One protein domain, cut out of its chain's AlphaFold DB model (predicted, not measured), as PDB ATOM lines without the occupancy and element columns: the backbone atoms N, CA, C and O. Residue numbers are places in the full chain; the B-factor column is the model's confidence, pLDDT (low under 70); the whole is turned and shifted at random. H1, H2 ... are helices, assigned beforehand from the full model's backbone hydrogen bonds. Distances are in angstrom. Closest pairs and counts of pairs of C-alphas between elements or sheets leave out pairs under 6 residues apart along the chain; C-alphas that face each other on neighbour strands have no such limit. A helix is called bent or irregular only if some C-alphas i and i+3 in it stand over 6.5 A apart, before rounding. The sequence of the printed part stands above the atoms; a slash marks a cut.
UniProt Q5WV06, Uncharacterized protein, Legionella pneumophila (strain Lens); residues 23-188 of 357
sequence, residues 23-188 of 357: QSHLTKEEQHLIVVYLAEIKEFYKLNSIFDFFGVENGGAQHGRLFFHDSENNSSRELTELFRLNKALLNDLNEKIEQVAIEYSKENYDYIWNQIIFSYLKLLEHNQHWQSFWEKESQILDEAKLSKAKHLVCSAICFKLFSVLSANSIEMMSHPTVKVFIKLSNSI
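AT A GLANCE: This is residues 23 to 188 of the 357 residues of an uncharacterized protein of Legionella pneumophila (strain Lens) (UniProt Q5WV06). One long helix, H8, runs through the middle of a rounded body, with shorter helices round it. H6 crosses H8 near its middle and H5 near its last residues, while H2 and H4 pack on other parts of it; on one side H1 lies beside H4 and H7, and on the other H10 packs on H5 and H6. The printed part has 166 residues with ten named helices, H1 to H10 in order, and no named strand: the class is all helix. It is compact, with a radius of gyration of the C-alphas of 15.2 A and spans of 41 by 33 by 29 A.

IN THESE COORDINATES: H1, residues 28 to 44, begins at C-alpha 28 (169.132, 150.251, 104.935) and is 24.2 A long. H2 is residues 50 to 54, H3 60 to 63, H4 74 to 85 and H5 87 to 98. H6, residues 106 to 125, is 25.5 A long with a kink of 32 degrees near residue 119; it is neither bent nor irregular, but only just: C-alphas 115 and 118 are 6.5 A apart. H7 is residues 128 to 138. H8, residues 143 to 168, is 38.0 A long and ends at C-alpha 168 (158.154, 162.594, 122.032). H9 is residues 170 to 174, and H10, residues 177 to 185, ends at C-alpha 185 (148.942, 144.868, 116.679).

HOW THE PARTS SIT: H8 is the hub, touching five helices. With residues 150 to 158 alone it touches H6, about perpendicular at 83 degrees; the closest C-alphas, Leu 121 and Cys 154, are 6.1 A apart. It touches H5 about perpendicular at 76 degrees, closest at C-alphas Leu 90 and Leu 165, 5.9 A. It touches H4 at a steep tilt of 58 degrees, closest at C-alphas Arg 84 and Val 164, 6.0 A. It touches H2 closest at C-alphas Phe 51 and Ala 149, 5.2 A, and H9 only at the corner. H3 touches H2 only at the corner. H5 and H6, a helical hairpin, only just touch, with 3 pairs of C-alphas within 8 A. H10 touches H6 closest at C-alphas Tyr 109 and Leu 184, 5.5 A. H1 touches H4 at a shallow tilt of 28 degrees, opposite ways, closest at C-alphas Tyr 37 and Ser 75, 5.7 A. H1 touches H7 closest at C-alphas Val 35 and Trp 130, 6.0 A. Every O i to N i+4 pair is within hydrogen-bond range in H1, H2, H4, H5, H7, H8, H9 and H10, and 13 of 16 in H6; H3 is too short for such a pair.

THE WHOLE: The C-alphas farthest apart, those of Gln 139 and Glu 171, are 44.2 A apart. The printed part has no cut, and no link is long. The mean pLDDT of the printed part is 80.6; residue 23 and residues 55 to 73 are under 70.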
ATOM      1  N   GLN A  23     161.915 161.018 105.123       65.12
ATOM      2  CA  GLN A  23     161.792 159.609 104.780       65.12
ATOM      3  C   GLN A  23     160.729 158.992 105.683       65.12
ATOM      4  O   GLN A  23     160.897 158.915 106.892       65.12
ATOM      5  N   SER A  24     159.622 158.550 105.095       70.88
ATOM      6  CA  SER A  24     158.538 157.850 105.800       70.88
ATOM      7  C   SER A  24     158.843 156.365 106.049       70.88
ATOM      8  O   SER A  24     157.963 155.605 106.444       70.88
ATOM      9  N   HIS A  25     160.072 155.921 105.777       78.38
ATOM     10  CA  HIS A  25     160.494 154.523 105.813       78.38
ATOM     11  C   HIS A  25     161.880 154.385 106.444       78.38
ATOM     12  O   HIS A  25     162.643 155.350 106.497       78.38
ATOM     13  N   LEU A  26     162.197 153.166 106.890       80.56
ATOM     14  CA  LEU A  26     163.492 152.832 107.480       80.56
ATOM     15  C   LEU A  26     164.615 152.815 106.434       80.56
ATOM     16  O   LEU A  26     164.447 152.237 105.353       80.56
ATOM     17  N   THR A  27     165.779 153.357 106.782       82.06
ATOM     18  CA  THR A  27     167.002 153.275 105.968       82.06
ATOM     19  C   THR A  27     167.552 151.849 105.920       82.06
ATOM     20  O   THR A  27     167.169 150.980 106.708       82.06
ATOM     21  N   LYS A  28     168.480 151.570 104.996       82.31
ATOM     22  CA  LYS A  28     169.132 150.251 104.935       82.31
ATOM     23  C   LYS A  28     169.948 149.971 106.195       82.31
ATOM     24  O   LYS A  28     169.976 148.831 106.653       82.31
ATOM     25  N   GLU A  29     170.579 151.001 106.747       81.12
ATOM     26  CA  GLU A  29     171.340 150.946 107.990       81.12
ATOM     27  C   GLU A  29     170.428 150.612 109.178       81.12
ATOM     28  O   GLU A  29     170.732 149.701 109.946       81.12
ATOM     29  N   GLU A  30     169.269 151.268 109.288       83.25
ATOM     30  CA  GLU A  30     168.271 150.982 110.329       83.25
ATOM     31  C   GLU A  30     167.731 149.550 110.211       83.25
ATOM     32  O   GLU A  30     167.647 148.826 111.201       83.25
ATOM     33  N   GLN A  31     167.423 149.102 108.991       87.19
ATOM     34  CA  GLN A  31     166.994 147.725 108.734       87.19
ATOM     35  C   GLN A  31     168.074 146.700 109.111       87.19
ATOM     36  O   GLN A  31     167.759 145.648 109.666       87.19
ATOM     37  N   HIS A  32     169.344 146.990 108.824       86.19
ATOM     38  CA  HIS A  32     170.456 146.122 109.202       86.19
ATOM     39  C   HIS A  32     170.606 146.027 110.725       86.19
ATOM     40  O   HIS A  32     170.721 144.922 111.252       86.19
ATOM     41  N   LEU A  33     170.525 147.155 111.436       85.00
ATOM     42  CA  LEU A  33     170.605 147.187 112.898       85.00
ATOM     43  C   LEU A  33     169.471 146.412 113.572       85.00
ATOM     44  O   LEU A  33     169.709 145.752 114.579       85.00
ATOM     45  N   ILE A  34     168.266 146.405 112.994       88.25
ATOM     46  CA  ILE A  34     167.178 145.531 113.458       88.25
ATOM     47  C   ILE A  34     167.612 144.060 113.410       88.25
ATOM     48  O   ILE A  34     167.412 143.332 114.379       88.25
ATOM     49  N   VAL A  35     168.219 143.613 112.306       89.69
ATOM     50  CA  VAL A  35     168.670 142.218 112.156       89.69
ATOM     51  C   VAL A  35     169.794 141.888 113.137       89.69
ATOM     52  O   VAL A  35     169.754 140.831 113.766       89.69
ATOM     53  N   VAL A  36     170.771 142.789 113.291       88.00
ATOM     54  CA  VAL A  36     171.858 142.643 114.273       88.00
ATOM     55  C   VAL A  36     171.278 142.498 115.674       88.00
ATOM     56  O   VAL A  36     171.605 141.546 116.377       88.00
ATOM     57  N   TYR A  37     170.336 143.364 116.044       86.94
ATOM     58  CA  TYR A  37     169.707 143.315 117.354       86.94
ATOM     59  C   TYR A  37     168.951 141.999 117.599       86.94
ATOM     60  O   TYR A  37     169.073 141.404 118.668       86.94
ATOM     61  N   LEU A  38     168.212 141.488 116.606       88.38
ATOM     62  CA  LEU A  38     167.538 140.187 116.716       88.38
ATOM     63  C   LEU A  38     168.530 139.034 116.920       88.38
ATOM     64  O   LEU A  38     168.251 138.120 117.697       88.38
ATOM     65  N   ALA A  39     169.685 139.072 116.251       88.50
ATOM     66  CA  ALA A  39     170.740 138.081 116.441       88.50
ATOM     67  C   ALA A  39     171.352 138.166 117.850       88.50
ATOM     68  O   ALA A  39     171.461 137.146 118.529       88.50
ATOM     69  N   GLU A  40     171.657 139.371 118.332       87.31
ATOM     70  CA  GLU A  40     172.200 139.582 119.676       87.31
ATOM     71  C   GLU A  40     171.231 139.152 120.780       87.31
ATOM     72  O   GLU A  40     171.665 138.604 121.789       87.31
ATOM     73  N   ILE A  41     169.917 139.343 120.601       83.75
ATOM     74  CA  ILE A  41     168.910 138.816 121.535       83.75
ATOM     75  C   ILE A  41     169.046 137.297 121.651       83.75
ATOM     76  O   ILE A  41     169.072 136.768 122.763       83.75
ATOM     77  N   LYS A  42     169.150 136.585 120.520       86.06
ATOM     78  CA  LYS A  42     169.312 135.126 120.545       86.06
ATOM     79  C   LYS A  42     170.587 134.716 121.272       86.06
ATOM     80  O   LYS A  42     170.545 133.775 122.059       86.06
ATOM     81  N   GLU A  43     171.695 135.408 121.029       87.19
ATOM     82  CA  GLU A  43     172.975 135.108 121.674       87.19
ATOM     83  C   GLU A  43     172.942 135.398 123.178       87.19
ATOM     84  O   GLU A  43     173.278 134.525 123.982       87.19
ATOM     85  N   PHE A  44     172.471 136.584 123.570       82.75
ATOM     86  CA  PHE A  44     172.402 137.026 124.962       82.75
ATOM     87  C   PHE A  44     171.529 136.098 125.813       82.75
ATOM     88  O   PHE A  44     171.940 135.661 126.889       82.75
ATOM     89  N   TYR A  45     170.347 135.742 125.304       81.06
ATOM     90  CA  TYR A  45     169.403 134.860 125.992       81.06
ATOM     91  C   TYR A  45     169.632 133.367 125.708       81.06
ATOM     92  O   TYR A  45     168.899 132.533 126.235       81.06
ATOM     93  N   LYS A  46     170.650 133.014 124.909       85.50
ATOM     94  CA  LYS A  46     170.971 131.634 124.501       85.50
ATOM     95  C   LYS A  46     169.759 130.891 123.923       85.50
ATOM     96  O   LYS A  46     169.474 129.751 124.291       85.50
ATOM     97  N   LEU A  47     169.029 131.557 123.033       85.56
ATOM     98  CA  LEU A  47     167.802 131.041 122.432       85.56
ATOM     99  C   LEU A  47     168.102 130.215 121.185       85.56
ATOM    100  O   LEU A  47     168.929 130.601 120.356       85.56
ATOM    101  N   ASN A  48     167.365 129.120 121.011       89.62
ATOM    102  CA  ASN A  48     167.452 128.310 119.801       89.62
ATOM    103  C   ASN A  48     166.828 129.054 118.608       89.62
ATOM    104  O   ASN A  48     167.437 129.180 117.543       89.62
ATOM    105  N   SER A  49     165.644 129.632 118.818       90.75
ATOM    106  CA  SER A  49     164.929 130.443 117.837       90.75
ATOM    107  C   SER A  49     164.529 131.795 118.420       90.75
ATOM    108  O   SER A  49     164.263 131.926 119.614       90.75
ATOM    109  N   ILE A  50     164.410 132.808 117.560       87.81
ATOM    110  CA  ILE A  50     163.808 134.086 117.959       87.81
ATOM    111  C   ILE A  50     162.331 133.920 118.355       87.81
ATOM    112  O   ILE A  50     161.794 134.708 119.133       87.81
ATOM    113  N   PHE A  51     161.667 132.866 117.869       87.44
ATOM    114  CA  PHE A  51     160.312 132.517 118.280       87.44
ATOM    115  C   PHE A  51     160.229 132.160 119.767       87.44
ATOM    116  O   PHE A  51     159.208 132.439 120.383       87.44
ATOM    117  N   ASP A  52     161.288 131.629 120.378       83.62
ATOM    118  CA  ASP A  52     161.300 131.348 121.820       83.62
ATOM    119  C   ASP A  52     161.248 132.644 122.648       83.62
ATOM    120  O   ASP A  52     160.747 132.655 123.771       83.62
ATOM    121  N   PHE A  53     161.702 133.759 122.065       81.25
ATOM    122  CA  PHE A  53     161.596 135.083 122.668       81.25
ATOM    123  C   PHE A  53     160.185 135.668 122.539       81.25
ATOM    124  O   PHE A  53     159.620 136.149 123.518       81.25
ATOM    125  N   PHE A  54     159.608 135.646 121.334       77.94
ATOM    126  CA  PHE A  54     158.355 136.355 121.041       77.94
ATOM    127  C   PHE A  54     157.090 135.485 121.132       77.94
ATOM    128  O   PHE A  54     156.005 135.995 121.397       77.94
ATOM    129  N   GLY A  55     157.201 134.184 120.885       65.62
ATOM    130  CA  GLY A  55     156.090 133.259 120.644       65.62
ATOM    131  C   GLY A  55     155.428 132.669 121.890       65.62
ATOM    132  O   GLY A  55     154.417 131.977 121.760       65.62
ATOM    133  N   VAL A  56     155.962 132.924 123.087       64.69
ATOM    134  CA  VAL A  56     155.441 132.366 124.344       64.69
ATOM    135  C   VAL A  56     154.340 133.277 124.899       64.69
ATOM    136  O   VAL A  56     154.622 134.356 125.393       64.69
ATOM    137  N   GLU A  57     153.074 132.859 124.880       55.09
ATOM    138  CA  GLU A  57     151.919 133.724 125.218       55.09
ATOM    139  C   GLU A  57     151.945 134.329 126.639       55.09
ATOM    140  O   GLU A  57     151.441 135.431 126.845       55.09
ATOM    141  N   ASN A  58     152.616 133.680 127.599       47.12
ATOM    142  CA  ASN A  58     152.805 134.210 128.960       47.12
ATOM    143  C   ASN A  58     154.186 134.858 129.210       47.12
ATOM    144  O   ASN A  58     154.340 135.579 130.192       47.12
ATOM    145  N   GLY A  59     155.179 134.624 128.341       39.25
ATOM    146  CA  GLY A  59     156.570 135.085 128.513       39.25
ATOM    147  C   GLY A  59     157.023 136.104 127.462       39.25
ATOM    148  O   GLY A  59     157.668 137.095 127.780       39.25
ATOM    149  N   GLY A  60     156.601 135.942 126.213       41.50
ATOM    150  CA  GLY A  60     156.882 136.834 125.088       41.50
ATOM    151  C   GLY A  60     156.237 138.213 125.211       41.50
ATOM    152  O   GLY A  60     156.781 139.182 124.697       41.50
ATOM    153  N   ALA A  61     155.167 138.365 125.997       49.44
ATOM    154  CA  ALA A  61     154.657 139.687 126.378       49.44
ATOM    155  C   ALA A  61     155.516 140.385 127.457       49.44
ATOM    156  O   ALA A  61     155.385 141.597 127.644       49.44
ATOM    157  N   GLN A  62     156.372 139.649 128.181       51.09
ATOM    158  CA  GLN A  62     157.371 140.195 129.112       51.09
ATOM    159  C   GLN A  62     158.719 140.423 128.415       51.09
ATOM    160  O   GLN A  62     159.325 141.469 128.616       51.09
ATOM    161  N   HIS A  63     159.154 139.517 127.539       50.94
ATOM    162  CA  HIS A  63     160.422 139.634 126.810       50.94
ATOM    163  C   HIS A  63     160.321 140.522 125.567       50.94
ATOM    164  O   HIS A  63     161.231 141.291 125.283       50.94
ATOM    165  N   GLY A  64     159.158 140.577 124.917       54.69
ATOM    166  CA  GLY A  64     158.832 141.635 123.967       54.69
ATOM    167  C   GLY A  64     159.027 143.022 124.580       54.69
ATOM    168  O   GLY A  64     159.493 143.895 123.874       54.69
ATOM    169  N   ARG A  65     158.808 143.222 125.895       53.09
ATOM    170  CA  ARG A  65     159.152 144.482 126.597       53.09
ATOM    171  C   ARG A  65     160.661 144.685 126.766       53.09
ATOM    172  O   ARG A  65     161.093 145.829 126.831       53.09
ATOM    173  N   LEU A  66     161.466 143.621 126.795       52.88
ATOM    174  CA  LEU A  66     162.933 143.709 126.801       52.88
ATOM    175  C   LEU A  66     163.484 144.203 125.458       52.88
ATOM    176  O   LEU A  66     164.510 144.877 125.449       52.88
ATOM    177  N   PHE A  67     162.745 144.021 124.353       61.94
ATOM    178  CA  PHE A  67     163.018 144.706 123.075       61.94
ATOM    179  C   PHE A  67     163.062 146.252 123.219       61.94
ATOM    180  O   PHE A  67     163.631 146.966 122.390       61.94
ATOM    181  N   PHE A  68     162.479 146.777 124.304       56.94
ATOM    182  CA  PHE A  68     162.362 148.199 124.641       56.94
ATOM    183  C   PHE A  68     163.202 148.600 125.855       56.94
ATOM    184  O   PHE A  68     163.201 149.774 126.216       56.94
ATOM    185  N   HIS A  69     163.887 147.662 126.516       58.62
ATOM    186  CA  HIS A  69     164.711 147.989 127.674       58.62
ATOM    187  C   HIS A  69     166.103 148.404 127.188       58.62
ATOM    188  O   HIS A  69     166.996 147.579 127.001       58.62
ATOM    189  N   ASP A  70     166.288 149.712 126.990       59.41
ATOM    190  CA  ASP A  70     167.536 150.334 126.513       59.41
ATOM    191  C   ASP A  70     168.755 150.086 127.439       59.41
ATOM    192  O   ASP A  70     169.871 150.499 127.125       59.41
ATOM    193  N   SER A  71     168.564 149.440 128.597       54.84
ATOM    194  CA  SER A  71     169.603 149.222 129.611       54.84
ATOM    195  C   SER A  71     170.427 147.946 129.432       54.84
ATOM    196  O   SER A  71     171.467 147.833 130.075       54.84
ATOM    197  N   GLU A  72     169.975 146.977 128.628       63.28
ATOM    198  CA  GLU A  72     170.614 145.647 128.562       63.28
ATOM    199  C   GLU A  72     171.389 145.390 127.264       63.28
ATOM    200  O   GLU A  72     172.290 144.555 127.250       63.28
ATOM    201  N   ASN A  73     171.082 146.112 126.181       68.00
ATOM    202  CA  ASN A  73     171.741 145.932 124.890       68.00
ATOM    203  C   ASN A  73     171.972 147.287 124.185       68.00
ATOM    204  O   ASN A  73     171.024 148.031 123.924       68.00
ATOM    205  N   ASN A  74     173.235 147.574 123.840       72.69
ATOM    206  CA  ASN A  74     173.649 148.793 123.138       72.69
ATOM    207  C   ASN A  74     172.945 148.963 121.783       72.69
ATOM    208  O   ASN A  74     172.479 150.061 121.485       72.69
ATOM    209  N   SER A  75     172.767 147.887 121.015       73.69
ATOM    210  CA  SER A  75     172.073 147.907 119.723       73.69
ATOM    211  C   SER A  75     170.596 148.278 119.867       73.69
ATOM    212  O   SER A  75     170.035 148.943 118.999       73.69
ATOM    213  N   SER A  76     169.961 147.927 120.994       78.00
ATOM    214  CA  SER A  76     168.587 148.363 121.291       78.00
ATOM    215  C   SER A  76     168.502 149.875 121.470       78.00
ATOM    216  O   SER A  76     167.583 150.506 120.942       78.00
ATOM    217  N   ARG A  77     169.473 150.453 122.189       79.00
ATOM    218  CA  ARG A  77     169.562 151.892 122.448       79.00
ATOM    219  C   ARG A  77     169.895 152.669 121.178       79.00
ATOM    220  O   ARG A  77     169.273 153.693 120.913       79.00
ATOM    221  N   GLU A  78     170.841 152.177 120.382       81.94
ATOM    222  CA  GLU A  78     171.170 152.758 119.078       81.94
ATOM    223  C   GLU A  78     169.955 152.747 118.145       81.94
ATOM    224  O   GLU A  78     169.642 153.765 117.529       81.94
ATOM    225  N   LEU A  79     169.203 151.641 118.117       81.12
ATOM    226  CA  LEU A  79     167.964 151.540 117.352       81.12
ATOM    227  C   LEU A  79     166.899 152.543 117.836       81.12
ATOM    228  O   LEU A  79     166.266 153.205 117.013       81.12
ATOM    229  N   THR A  80     166.721 152.699 119.155       82.25
ATOM    230  CA  THR A  80     165.818 153.707 119.746       82.25
ATOM    231  C   THR A  80     166.208 155.125 119.316       82.25
ATOM    232  O   THR A  80     165.348 155.911 118.915       82.25
ATOM    233  N   GLU A  81     167.499 155.459 119.361       83.25
ATOM    234  CA  GLU A  81     167.999 156.778 118.966       83.25
ATOM    235  C   GLU A  81     167.811 157.054 117.472       83.25
ATOM    236  O   GLU A  81     167.384 158.148 117.104       83.25
ATOM    237  N   LEU A  82     168.050 156.069 116.606       82.06
ATOM    238  CA  LEU A  82     167.804 156.215 115.169       82.06
ATOM    239  C   LEU A  82     166.326 156.469 114.870       82.06
ATOM    240  O   LEU A  82     165.989 157.446 114.200       82.06
ATOM    241  N   PHE A  83     165.434 155.673 115.465       85.12
ATOM    242  CA  PHE A  83     163.991 155.881 115.348       85.12
ATOM    243  C   PHE A  83     163.569 157.272 115.821       85.12
ATOM    244  O   PHE A  83     162.754 157.928 115.174       85.12
ATOM    245  N   ARG A  84     164.157 157.759 116.921       83.75
ATOM    246  CA  ARG A  84     163.881 159.094 117.470       83.75
ATOM    247  C   ARG A  84     164.287 160.215 116.515       83.75
ATOM    248  O   ARG A  84     163.639 161.262 116.485       83.75
ATOM    249  N   LEU A  85     165.354 160.017 115.746       84.69
ATOM    250  CA  LEU A  85     165.839 160.997 114.776       84.69
ATOM    251  C   LEU A  85     165.007 161.013 113.484       84.69
ATOM    252  O   LEU A  85     164.964 162.047 112.810       84.69
ATOM    253  N   ASN A  86     164.300 159.926 113.162       84.38
ATOM    254  CA  ASN A  86     163.473 159.815 111.963       84.38
ATOM    255  C   ASN A  86     162.072 160.444 112.145       84.38
ATOM    256  O   ASN A  86     161.048 159.767 112.241       84.38
ATOM    257  N   LYS A  87     162.013 161.783 112.178       83.81
ATOM    258  CA  LYS A  87     160.761 162.539 112.401       83.81
ATOM    259  C   LYS A  87     159.669 162.272 111.361       83.81
ATOM    260  O   LYS A  87     158.493 162.304 111.703       83.81
ATOM    261  N   ALA A  88     160.041 162.043 110.103       83.69
ATOM    262  CA  ALA A  88     159.073 161.816 109.032       83.69
ATOM    263  C   ALA A  88     158.355 160.467 109.198       83.69
ATOM    264  O   ALA A  88     157.133 160.417 109.078       83.69
ATOM    265  N   LEU A  89     159.090 159.411 109.562       85.38
ATOM    266  CA  LEU A  89     158.521 158.114 109.928       85.38
ATOM    267  C   LEU A  89     157.585 158.215 111.140       85.38
ATOM    268  O   LEU A  89     156.491 157.657 111.125       85.38
ATOM    269  N   LEU A  90     158.000 158.939 112.186       85.62
ATOM    270  CA  LEU A  90     157.182 159.115 113.388       85.62
ATOM    271  C   LEU A  90     155.880 159.877 113.096       85.62
ATOM    272  O   LEU A  90     154.836 159.496 113.619       85.62
ATOM    273  N   ASN A  91     155.922 160.897 112.235       85.88
ATOM    274  CA  ASN A  91     154.727 161.633 111.817       85.88
ATOM    275  C   ASN A  91     153.769 160.759 110.987       85.88
ATOM    276  O   ASN A  91     152.576 160.750 111.272       85.88
ATOM    277  N   ASP A  92     154.278 159.980 110.024       87.38
ATOM    278  CA  ASP A  92     153.458 159.028 109.247       87.38
ATOM    279  C   ASP A  92     152.784 157.993 110.163       87.38
ATOM    280  O   ASP A  92     151.592 157.703 110.034       87.38
ATOM    281  N   LEU A  93     153.525 157.471 111.146       86.44
ATOM    282  CA  LEU A  93     152.974 156.542 112.128       86.44
ATOM    283  C   LEU A  93     151.898 157.207 112.999       86.44
ATOM    284  O   LEU A  93     150.872 156.584 113.266       86.44
ATOM    285  N   ASN A  94     152.109 158.460 113.414       86.56
ATOM    286  CA  ASN A  94     151.138 159.238 114.182       86.56
ATOM    287  C   ASN A  94     149.813 159.385 113.424       86.56
ATOM    288  O   ASN A  94     148.765 159.002 113.943       86.56
ATOM    289  N   GLU A  95     149.872 159.844 112.171       86.88
ATOM    290  CA  GLU A  95     148.695 160.014 111.309       86.88
ATOM    291  C   GLU A  95     147.931 158.699 111.112       86.88
ATOM    292  O   GLU A  95     146.698 158.673 111.142       86.88
ATOM    293  N   LYS A  96     148.643 157.578 110.943       87.56
ATOM    294  CA  LYS A  96     148.003 156.265 110.796       87.56
ATOM    295  C   LYS A  96     147.358 155.780 112.089       87.56
ATOM    296  O   LYS A  96     146.317 155.132 112.021       87.56
ATOM    297  N   ILE A  97     147.949 156.062 113.248       85.81
ATOM    298  CA  ILE A  97     147.420 155.643 114.555       85.81
ATOM    299  C   ILE A  97     146.197 156.463 114.961       85.81
ATOM    300  O   ILE A  97     145.275 155.912 115.563       85.81
ATOM    301  N   GLU A  98     146.147 157.742 114.603       85.06
ATOM    302  CA  GLU A  98     144.969 158.592 114.822       85.06
ATOM    303  C   GLU A  98     143.742 158.115 114.028       85.06
ATOM    304  O   GLU A  98     142.611 158.297 114.477       85.06
ATOM    305  N   GLN A  99     143.949 157.435 112.897       85.88
ATOM    306  CA  GLN A  99     142.870 156.826 112.108       85.88
ATOM    307  C   GLN A  99     142.292 155.551 112.742       85.88
ATOM    308  O   GLN A  99     141.210 155.111 112.353       85.88
ATOM    309  N   VAL A 100     142.980 154.942 113.716       86.38
ATOM    310  CA  VAL A 100     142.482 153.744 114.403       86.38
ATOM    311  C   VAL A 100     141.375 154.156 115.364       86.38
ATOM    312  O   VAL A 100     141.633 154.808 116.373       86.38
ATOM    313  N   ALA A 101     140.139 153.737 115.101       83.50
ATOM    314  CA  ALA A 101     139.038 153.991 116.022       83.50
ATOM    315  C   ALA A 101     139.277 153.311 117.388       83.50
ATOM    316  O   ALA A 101     139.933 152.272 117.491       83.50
ATOM    317  N   ILE A 102     138.722 153.881 118.464       83.69
ATOM    318  CA  ILE A 102     138.848 153.354 119.838       83.69
ATOM    319  C   ILE A 102     137.895 152.161 120.030       83.69
ATOM    320  O   ILE A 102     137.017 152.151 120.891       83.69
ATOM    321  N   GLU A 103     138.049 151.140 119.199       82.19
ATOM    322  CA  GLU A 103     137.257 149.921 119.235       82.19
ATOM    323  C   GLU A 103     138.094 148.724 118.785       82.19
ATOM    324  O   GLU A 103     138.961 148.821 117.916       82.19
ATOM    325  N   TYR A 104     137.841 147.569 119.395       77.44
ATOM    326  CA  TYR A 104     138.478 146.324 118.988       77.44
ATOM    327  C   TYR A 104     137.609 145.667 117.909       77.44
ATOM    328  O   TYR A 104     136.640 144.982 118.228       77.44
ATOM    329  N   SER A 105     137.940 145.900 116.641       80.06
ATOM    330  CA  SER A 105     137.205 145.393 115.477       80.06
ATOM    331  C   SER A 105     138.143 144.707 114.484       80.06
ATOM    332  O   SER A 105     139.363 144.903 114.523       80.06
ATOM    333  N   LYS A 106     137.574 143.878 113.600       82.25
ATOM    334  CA  LYS A 106     138.352 143.212 112.552       82.25
ATOM    335  C   LYS A 106     138.869 144.241 111.550       82.25
ATOM    336  O   LYS A 106     139.999 144.145 111.104       82.25
ATOM    337  N   GLU A 107     138.068 145.252 111.257       86.06
ATOM    338  CA  GLU A 107     138.399 146.353 110.365       86.06
ATOM    339  C   GLU A 107     139.619 147.128 110.883       86.06
ATOM    340  O   GLU A 107     140.563 147.365 110.131       86.06
ATOM    341  N   ASN A 108     139.656 147.440 112.185       86.25
ATOM    342  CA  ASN A 108     140.809 148.098 112.800       86.25
ATOM    343  C   ASN A 108     142.034 147.185 112.843       86.25
ATOM    344  O   ASN A 108     143.151 147.654 112.631       86.25
ATOM    345  N   TYR A 109     141.841 145.889 113.103       84.88
ATOM    346  CA  TYR A 109     142.920 144.909 113.014       84.88
ATOM    347  C   TYR A 109     143.523 144.864 111.607       84.88
ATOM    348  O   TYR A 109     144.731 145.027 111.454       84.88
ATOM    349  N   ASP A 110     142.682 144.696 110.586       86.06
ATOM    350  CA  ASP A 110     143.088 144.607 109.188       86.06
ATOM    351  C   ASP A 110     143.766 145.910 108.741       86.06
ATOM    352  O   ASP A 110     144.760 145.868 108.016       86.06
ATOM    353  N   TYR A 111     143.286 147.070 109.198       88.50
ATOM    354  CA  TYR A 111     143.942 148.354 108.955       88.50
ATOM    355  C   TYR A 111     145.333 148.409 109.599       88.50
ATOM    356  O   TYR A 111     146.313 148.677 108.907       88.50
ATOM    357  N   ILE A 112     145.455 148.097 110.893       85.69
ATOM    358  CA  ILE A 112     146.748 148.099 111.596       85.69
ATOM    359  C   ILE A 112     147.717 147.113 110.943       85.69
ATOM    360  O   ILE A 112     148.869 147.459 110.677       85.69
ATOM    361  N   TRP A 113     147.262 145.897 110.650       86.75
ATOM    362  CA  TRP A 113     148.091 144.884 110.019       86.75
ATOM    363  C   TRP A 113     148.547 145.331 108.633       86.75
ATOM    364  O   TRP A 113     149.746 145.370 108.379       86.75
ATOM    365  N   ASN A 114     147.631 145.726 107.749       86.75
ATOM    366  CA  ASN A 114     147.969 145.975 106.349       86.75
ATOM    367  C   ASN A 114     148.610 147.353 106.105       86.75
ATOM    368  O   ASN A 114     149.490 147.465 105.253       86.75
ATOM    369  N   GLN A 115     148.186 148.397 106.825       86.25
ATOM    370  CA  GLN A 115     148.628 149.781 106.588       86.25
ATOM    371  C   GLN A 115     149.804 150.203 107.467       86.25
ATOM    372  O   GLN A 115     150.575 151.088 107.085       86.25
ATOM    373  N   ILE A 116     149.957 149.575 108.637       86.56
ATOM    374  CA  ILE A 116     151.035 149.890 109.574       86.56
ATOM    375  C   ILE A 116     152.054 148.753 109.565       86.56
ATOM    376  O   ILE A 116     153.139 148.927 109.018       86.56
ATOM    377  N   ILE A 117     151.716 147.571 110.083       84.94
ATOM    378  CA  ILE A 117     152.707 146.515 110.362       84.94
ATOM    379  C   ILE A 117     153.321 145.925 109.088       84.94
ATOM    380  O   ILE A 117     154.544 145.837 108.965       84.94
ATOM    381  N   PHE A 118     152.489 145.551 108.118       84.62
ATOM    382  CA  PHE A 118     152.923 144.912 106.877       84.62
ATOM    383  C   PHE A 118     153.840 145.817 106.048       84.62
ATOM    384  O   PHE A 118     154.742 145.328 105.367       84.62
ATOM    385  N   SER A 119     153.676 147.140 106.157       82.81
ATOM    386  CA  SER A 119     154.568 148.094 105.494       82.81
ATOM    387  C   SER A 119     156.025 147.946 105.956       82.81
ATOM    388  O   SER A 119     156.931 147.986 105.124       82.81
ATOM    389  N   TYR A 120     156.261 147.654 107.243       79.69
ATOM    390  CA  TYR A 120     157.602 147.386 107.776       79.69
ATOM    391  C   TYR A 120     158.143 146.033 107.331       79.69
ATOM    392  O   TYR A 120     159.313 145.941 106.960       79.69
ATOM    393  N   LEU A 121     157.303 144.991 107.330       81.88
ATOM    394  CA  LEU A 121     157.709 143.671 106.844       81.88
ATOM    395  C   LEU A 121     158.194 143.757 105.395       81.88
ATOM    396  O   LEU A 121     159.289 143.292 105.090       81.88
ATOM    397  N   LYS A 122     157.422 144.417 104.527       84.56
ATOM    398  CA  LYS A 122     157.753 144.561 103.107       84.56
ATOM    399  C   LYS A 122     159.095 145.267 102.887       84.56
ATOM    400  O   LYS A 122     159.859 144.871 102.014       84.56
ATOM    401  N   LEU A 123     159.404 146.296 103.680       82.50
ATOM    402  CA  LEU A 123     160.701 146.977 103.608       82.50
ATOM    403  C   LEU A 123     161.850 146.038 103.992       82.50
ATOM    404  O   LEU A 123     162.855 145.975 103.285       82.50
ATOM    405  N   LEU A 124     161.681 145.283 105.079       85.75
ATOM    406  CA  LEU A 124     162.683 144.342 105.574       85.75
ATOM    407  C   LEU A 124     162.872 143.140 104.639       85.75
ATOM    408  O   LEU A 124     163.987 142.655 104.494       85.75
ATOM    409  N   GLU A 125     161.827 142.683 103.948       86.00
ATOM    410  CA  GLU A 125     161.909 141.570 102.991       86.00
ATOM    411  C   GLU A 125     162.869 141.828 101.827       86.00
ATOM    412  O   GLU A 125     163.388 140.876 101.249       86.00
ATOM    413  N   HIS A 126     163.167 143.087 101.506       84.69
ATOM    414  CA  HIS A 126     164.171 143.444 100.500       84.69
ATOM    415  C   HIS A 126     165.610 143.472 101.048       84.69
ATOM    416  O   HIS A 126     166.560 143.621 100.276       84.69
ATOM    417  N   ASN A 127     165.796 143.336 102.362       87.75
ATOM    418  CA  ASN A 127     167.101 143.339 103.009       87.75
ATOM    419  C   ASN A 127     167.717 141.928 103.012       87.75
ATOM    420  O   ASN A 127     167.142 140.978 103.541       87.75
ATOM    421  N   GLN A 128     168.929 141.793 102.468       90.69
ATOM    422  CA  GLN A 128     169.619 140.502 102.374       90.69
ATOM    423  C   GLN A 128     169.903 139.871 103.749       90.69
ATOM    424  O   GLN A 128     169.802 138.655 103.906       90.69
ATOM    425  N   HIS A 129     170.233 140.678 104.762       92.00
ATOM    426  CA  HIS A 129     170.483 140.172 106.113       92.00
ATOM    427  C   HIS A 129     169.198 139.671 106.769       92.00
ATOM    428  O   HIS A 129     169.223 138.641 107.439       92.00
ATOM    429  N   TRP A 130     168.075 140.349 106.533       92.12
ATOM    430  CA  TRP A 130     166.764 139.898 106.996       92.12
ATOM    431  C   TRP A 130     166.370 138.563 106.359       92.12
ATOM    432  O   TRP A 130     165.964 137.641 107.064       92.12
ATOM    433  N   GLN A 131     166.546 138.427 105.040       92.38
ATOM    434  CA  GLN A 131     166.302 137.166 104.337       92.38
ATOM    435  C   GLN A 131     167.164 136.031 104.909       92.38
ATOM    436  O   GLN A 131     166.631 134.987 105.273       92.38
ATOM    437  N   SER A 132     168.471 136.267 105.074       94.56
ATOM    438  CA  SER A 132     169.395 135.274 105.637       94.56
ATOM    439  C   SER A 132     169.057 134.904 107.086       94.56
ATOM    440  O   SER A 132     169.167 133.741 107.471       94.56
ATOM    441  N   PHE A 133     168.619 135.869 107.900       94.44
ATOM    442  CA  PHE A 133     168.166 135.609 109.265       94.44
ATOM    443  C   PHE A 133     166.971 134.646 109.278       94.44
ATOM    444  O   PHE A 133     167.006 133.633 109.974       94.44
ATOM    445  N   TRP A 134     165.946 134.905 108.461       94.56
ATOM    446  CA  TRP A 134     164.760 134.045 108.414       94.56
ATOM    447  C   TRP A 134     164.989 132.700 107.729       94.56
ATOM    448  O   TRP A 134     164.301 131.742 108.069       94.56
ATOM    449  N   GLU A 135     165.952 132.601 106.814       94.94
ATOM    450  CA  GLU A 135     166.393 131.321 106.251       94.94
ATOM    451  C   GLU A 135     167.048 130.428 107.316       94.94
ATOM    452  O   GLU A 135     166.858 129.216 107.318       94.94
ATOM    453  N   LYS A 136     167.776 131.011 108.276       95.19
ATOM    454  CA  LYS A 136     168.298 130.253 109.425       95.19
ATOM    455  C   LYS A 136     167.178 129.827 110.373       95.19
ATOM    456  O   LYS A 136     167.177 128.695 110.844       95.19
ATOM    457  N   GLU A 137     166.208 130.702 110.638       95.12
ATOM    458  CA  GLU A 137     165.052 130.357 111.480       95.12
ATOM    459  C   GLU A 137     164.167 129.270 110.846       95.12
ATOM    460  O   GLU A 137     163.650 128.416 111.564       95.12
ATOM    461  N   SER A 138     164.011 129.248 109.516       95.50
ATOM    462  CA  SER A 138     163.190 128.245 108.817       95.50
ATOM    463  C   SER A 138     163.779 126.833 108.844       95.50
ATOM    464  O   SER A 138     163.052 125.867 108.640       95.50
ATOM    465  N   GLN A 139     165.075 126.689 109.134       96.25
ATOM    466  CA  GLN A 139     165.699 125.382 109.373       96.25
ATOM    467  C   GLN A 139     165.274 124.774 110.719       96.25
ATOM    468  O   GLN A 139     165.433 123.572 110.929       96.25
ATOM    469  N   ILE A 140     164.753 125.599 111.633       94.50
ATOM    470  CA  ILE A 140     164.402 125.228 113.009       94.50
ATOM    471  C   ILE A 140     162.878 125.204 113.199       94.50
ATOM    472  O   ILE A 140     162.348 124.347 113.908       94.50
ATOM    473  N   LEU A 141     162.170 126.156 112.590       93.50
ATOM    474  CA  LEU A 141     160.733 126.355 112.752       93.50
ATOM    475  C   LEU A 141     159.934 125.747 111.598       93.50
ATOM    476  O   LEU A 141     160.298 125.881 110.434       93.50
ATOM    477  N   ASP A 142     158.777 125.170 111.926       93.94
ATOM    478  CA  ASP A 142     157.752 124.865 110.929       93.94
ATOM    479  C   ASP A 142     157.154 126.151 110.320       93.94
ATOM    480  O   ASP A 142     157.283 127.249 110.868       93.94
ATOM    481  N   GLU A 143     156.485 126.016 109.173       92.06
ATOM    482  CA  GLU A 143     155.943 127.147 108.409       92.06
ATOM    483  C   GLU A 143     154.972 128.015 109.231       92.06
ATOM    484  O   GLU A 143     155.019 129.247 109.163       92.06
ATOM    485  N   ALA A 144     154.134 127.390 110.063       88.19
ATOM    486  CA  ALA A 144     153.157 128.096 110.885       88.19
ATOM    487  C   ALA A 144     153.839 128.932 111.981       88.19
ATOM    488  O   ALA A 144     153.504 130.106 112.172       88.19
ATOM    489  N   LYS A 145     154.833 128.365 112.675       89.25
ATOM    490  CA  LYS A 145     155.623 129.079 113.686       89.25
ATOM    491  C   LYS A 145     156.498 130.159 113.074       89.25
ATOM    492  O   LYS A 145     156.581 131.241 113.646       89.25
ATOM    493  N   LEU A 146     157.106 129.905 111.917       90.81
ATOM    494  CA  LEU A 146     157.906 130.896 111.201       90.81
ATOM    495  C   LEU A 146     157.054 132.110 110.804       90.81
ATOM    496  O   LEU A 146     157.465 133.251 111.015       90.81
ATOM    497  N   SER A 147     155.846 131.873 110.284       87.25
ATOM    498  CA  SER A 147     154.892 132.938 109.957       87.25
ATOM    499  C   SER A 147     154.490 133.741 111.202       87.25
ATOM    500  O   SER A 147     154.587 134.972 111.215       87.25
ATOM    501  N   LYS A 148     154.156 133.050 112.302       85.19
ATOM    502  CA  LYS A 148     153.851 133.677 113.601       85.19
ATOM    503  C   LYS A 148     155.039 134.488 114.140       85.19
ATOM    504  O   LYS A 148     154.839 135.597 114.628       85.19
ATOM    505  N   ALA A 149     156.270 133.987 114.017       86.94
ATOM    506  CA  ALA A 149     157.488 134.677 114.447       86.94
ATOM    507  C   ALA A 149     157.695 135.996 113.690       86.94
ATOM    508  O   ALA A 149     157.904 137.034 114.318       86.94
ATOM    509  N   LYS A 150     157.581 135.975 112.355       87.81
ATOM    510  CA  LYS A 150     157.698 137.177 111.514       87.81
ATOM    511  C   LYS A 150     156.676 138.240 111.907       87.81
ATOM    512  O   LYS A 150     157.041 139.399 112.094       87.81
ATOM    513  N   HIS A 151     155.417 137.834 112.094       85.62
ATOM    514  CA  HIS A 151     154.346 138.724 112.545       85.62
ATOM    515  C   HIS A 151     154.706 139.399 113.874       85.62
ATOM    516  O   HIS A 151     154.636 140.623 113.992       85.62
ATOM    517  N   LEU A 152     155.120 138.609 114.867       83.44
ATOM    518  CA  LEU A 152     155.444 139.107 116.201       83.44
ATOM    519  C   LEU A 152     156.639 140.068 116.197       83.44
ATOM    520  O   LEU A 152     156.584 141.099 116.862       83.44
ATOM    521  N   VAL A 153     157.684 139.775 115.419       86.75
ATOM    522  CA  VAL A 153     158.849 140.664 115.280       86.75
ATOM    523  C   VAL A 153     158.446 141.996 114.647       86.75
ATOM    524  O   VAL A 153     158.777 143.052 115.182       86.75
ATOM    525  N   CYS A 154     157.699 141.979 113.539       86.25
ATOM    526  CA  CYS A 154     157.242 143.214 112.895       86.25
ATOM    527  C   CYS A 154     156.325 144.027 113.807       86.25
ATOM    528  O   CYS A 154     156.454 145.250 113.878       86.25
ATOM    529  N   SER A 155     155.447 143.349 114.544       83.12
ATOM    530  CA  SER A 155     154.615 143.980 115.557       83.12
ATOM    531  C   SER A 155     155.476 144.666 116.623       83.12
ATOM    532  O   SER A 155     155.333 145.871 116.832       83.12
ATOM    533  N   ALA A 156     156.454 143.965 117.211       82.19
ATOM    534  CA  ALA A 156     157.381 144.511 118.209       82.19
ATOM    535  C   ALA A 156     158.176 145.731 117.704       82.19
ATOM    536  O   ALA A 156     158.343 146.708 118.436       82.19
ATOM    537  N   ILE A 157     158.611 145.727 116.442       84.50
ATOM    538  CA  ILE A 157     159.273 146.885 115.820       84.50
ATOM    539  C   ILE A 157     158.309 148.078 115.727       84.50
ATOM    540  O   ILE A 157     158.671 149.189 116.119       84.50
ATOM    541  N   CYS A 158     157.069 147.853 115.274       83.00
ATOM    542  CA  CYS A 158     156.041 148.900 115.204       83.00
ATOM    543  C   CYS A 158     155.741 149.488 116.582       83.00
ATOM    544  O   CYS A 158     155.606 150.700 116.734       83.00
ATOM    545  N   PHE A 159     155.678 148.633 117.600       80.12
ATOM    546  CA  PHE A 159     155.564 149.075 118.978       80.12
ATOM    547  C   PHE A 159     156.741 149.945 119.405       80.12
ATOM    548  O   PHE A 159     156.506 150.952 120.061       80.12
ATOM    549  N   LYS A 160     157.991 149.598 119.061       82.94
ATOM    550  CA  LYS A 160     159.182 150.388 119.447       82.94
ATOM    551  C   LYS A 160     159.129 151.781 118.856       82.94
ATOM    552  O   LYS A 160     159.296 152.757 119.584       82.94
ATOM    553  N   LEU A 161     158.771 151.879 117.582       82.94
ATOM    554  CA  LEU A 161     158.510 153.157 116.924       82.94
ATOM    555  C   LEU A 161     157.385 153.934 117.610       82.94
ATOM    556  O   LEU A 161     157.524 155.126 117.877       82.94
ATOM    557  N   PHE A 162     156.304 153.249 117.978       80.00
ATOM    558  CA  PHE A 162     155.198 153.857 118.704       80.00
ATOM    559  C   PHE A 162     155.588 154.357 120.109       80.00
ATOM    560  O   PHE A 162     155.159 155.430 120.537       80.00
ATOM    561  N   SER A 163     156.416 153.613 120.840       80.31
ATOM    562  CA  SER A 163     156.934 154.031 122.145       80.31
ATOM    563  C   SER A 163     157.828 155.260 122.019       80.31
ATOM    564  O   SER A 163     157.700 156.183 122.819       80.31
ATOM    565  N   VAL A 164     158.673 155.313 120.985       84.00
ATOM    566  CA  VAL A 164     159.480 156.497 120.666       84.00
ATOM    567  C   VAL A 164     158.588 157.692 120.324       84.00
ATOM    568  O   VAL A 164     158.818 158.787 120.834       84.00
ATOM    569  N   LEU A 165     157.534 157.499 119.525       83.25
ATOM    570  CA  LEU A 165     156.540 158.539 119.238       83.25
ATOM    571  C   LEU A 165     155.883 159.054 120.529       83.25
ATOM    572  O   LEU A 165     155.859 160.257 120.772       83.25
ATOM    573  N   SER A 166     155.419 158.147 121.392       79.50
ATOM    574  CA  SER A 166     154.760 158.484 122.664       79.50
ATOM    575  C   SER A 166     155.688 159.197 123.648       79.50
ATOM    576  O   SER A 166     155.242 160.040 124.418       79.50
ATOM    577  N   ALA A 167     156.985 158.881 123.640       79.88
ATOM    578  CA  ALA A 167     157.973 159.589 124.449       79.88
ATOM    579  C   ALA A 167     158.220 161.024 123.946       79.88
ATOM    580  O   ALA A 167     158.588 161.892 124.734       79.88
ATOM    581  N   ASN A 168     157.996 161.279 122.653       79.31
ATOM    582  CA  ASN A 168     158.154 162.594 122.032       79.31
ATOM    583  C   ASN A 168     156.863 163.441 122.026       79.31
ATOM    584  O   ASN A 168     156.954 164.650 121.820       79.31
ATOM    585  N   SER A 169     155.684 162.845 122.249       77.50
ATOM    586  CA  SER A 169     154.387 163.543 122.313       77.50
ATOM    587  C   SER A 169     153.574 163.105 123.534       77.50
ATOM    588  O   SER A 169     153.126 161.961 123.646       77.50
ATOM    589  N   ILE A 170     153.332 164.060 124.437       73.25
ATOM    590  CA  ILE A 170     152.471 163.865 125.612       73.25
ATOM    591  C   ILE A 170     151.033 163.560 125.175       73.25
ATOM    592  O   ILE A 170     150.370 162.736 125.812       73.25
ATOM    593  N   GLU A 171     150.554 164.172 124.082       76.75
ATOM    594  CA  GLU A 171     149.212 163.893 123.566       76.75
ATOM    595  C   GLU A 171     149.064 162.411 123.221       76.75
ATOM    596  O   GLU A 171     148.132 161.762 123.707       76.75
ATOM    597  N   MET A 172     150.028 161.850 122.481       76.56
ATOM    598  CA  MET A 172     149.983 160.454 122.059       76.56
ATOM    599  C   MET A 172     150.034 159.488 123.248       76.56
ATOM    600  O   MET A 172     149.269 158.528 123.289       76.56
ATOM    601  N   MET A 173     150.844 159.771 124.274       70.56
ATOM    602  CA  MET A 173     150.898 158.941 125.488       70.56
ATOM    603  C   MET A 173     149.535 158.833 126.196       70.56
ATOM    604  O   MET A 173     149.200 157.792 126.767       70.56
ATOM    605  N   SER A 174     148.741 159.905 126.161       70.81
ATOM    606  CA  SER A 174     147.416 159.960 126.787       70.81
ATOM    607  C   SER A 174     146.279 159.457 125.890       70.81
ATOM    608  O   SER A 174     145.146 159.308 126.357       70.81
ATOM    609  N   HIS A 175     146.561 159.175 124.615       77.75
ATOM    610  CA  HIS A 175     145.522 158.921 123.632       77.75
ATOM    611  C   HIS A 175     144.840 157.554 123.866       77.75
ATOM    612  O   HIS A 175     145.497 156.519 124.019       77.75
ATOM    613  N   PRO A 176     143.501 157.480 123.899       76.62
ATOM    614  CA  PRO A 176     142.789 156.233 124.186       76.62
ATOM    615  C   PRO A 176     142.978 155.147 123.111       76.62
ATOM    616  O   PRO A 176     142.887 153.959 123.439       76.62
ATOM    617  N   THR A 177     143.292 155.514 121.860       77.06
ATOM    618  CA  THR A 177     143.557 154.534 120.784       77.06
ATOM    619  C   THR A 177     144.817 153.724 121.038       77.06
ATOM    620  O   THR A 177     144.907 152.607 120.547       77.06
ATOM    621  N   VAL A 178     145.740 154.200 121.879       75.38
ATOM    622  CA  VAL A 178     146.986 153.493 122.195       75.38
ATOM    623  C   VAL A 178     146.712 152.097 122.719       75.38
ATOM    624  O   VAL A 178     147.229 151.117 122.198       75.38
ATOM    625  N   LYS A 179     145.835 151.962 123.716       75.69
ATOM    626  CA  LYS A 179     145.521 150.644 124.287       75.69
ATOM    627  C   LYS A 179     144.894 149.708 123.254       75.69
ATOM    628  O   LYS A 179     145.098 148.500 123.337       75.69
ATOM    629  N   VAL A 180     144.121 150.257 122.319       77.00
ATOM    630  CA  VAL A 180     143.466 149.502 121.246       77.00
ATOM    631  C   VAL A 180     144.492 149.071 120.203       77.00
ATOM    632  O   VAL A 180     144.588 147.876 119.936       77.00
ATOM    633  N   PHE A 181     145.324 149.997 119.723       81.19
ATOM    634  CA  PHE A 181     146.450 149.727 118.835       81.19
ATOM    635  C   PHE A 181     147.336 148.625 119.410       81.19
ATOM    636  O   PHE A 181     147.498 147.594 118.774       81.19
ATOM    637  N   ILE A 182     147.789 148.778 120.660       75.94
ATOM    638  CA  ILE A 182     148.663 147.815 121.337       75.94
ATOM    639  C   ILE A 182     148.028 146.420 121.453       75.94
ATOM    640  O   ILE A 182     148.705 145.393 121.401       75.94
ATOM    641  N   LYS A 183     146.717 146.337 121.657       75.31
ATOM    642  CA  LYS A 183     146.044 145.035 121.711       75.31
ATOM    643  C   LYS A 183     145.904 144.417 120.320       75.31
ATOM    644  O   LYS A 183     146.111 143.216 120.166       75.31
ATOM    645  N   LEU A 184     145.547 145.220 119.321       76.00
ATOM    646  CA  LEU A 184     145.299 144.757 117.959       76.00
ATOM    647  C   LEU A 184     146.593 144.398 117.221       76.00
ATOM    648  O   LEU A 184     146.636 143.361 116.577       76.00
ATOM    649  N   SER A 185     147.671 145.170 117.353       76.69
ATOM    650  CA  SER A 185     148.942 144.868 116.679       76.69
ATOM    651  C   SER A 185     149.608 143.597 117.207       76.69
ATOM    652  O   SER A 185     150.270 142.898 116.448       76.69
ATOM    653  N   ASN A 186     149.411 143.247 118.481       75.00
ATOM    654  CA  ASN A 186     149.875 141.973 119.049       75.00
ATOM    655  C   ASN A 186     149.032 140.762 118.610       75.00
ATOM    656  O   ASN A 186     149.349 139.624 118.960       75.00
ATOM    657  N   SER A 187     147.929 140.985 117.895       75.44
ATOM    658  CA  SER A 187     147.010 139.920 117.516       75.44
ATOM    659  C   SER A 187     147.528 139.183 116.278       75.44
ATOM    660  O   SER A 187     147.451 139.688 115.168       75.44
ATOM    661  N   ILE A 188     148.021 137.955 116.430       71.31
ATOM    662  CA  ILE A 188     148.511 137.163 115.281       71.31
ATOM    663  C   ILE A 188     147.365 136.745 114.354       71.31
ATOM    664  O   ILE A 188     147.519 136.737 113.137       71.31
TER     665      ILE A 188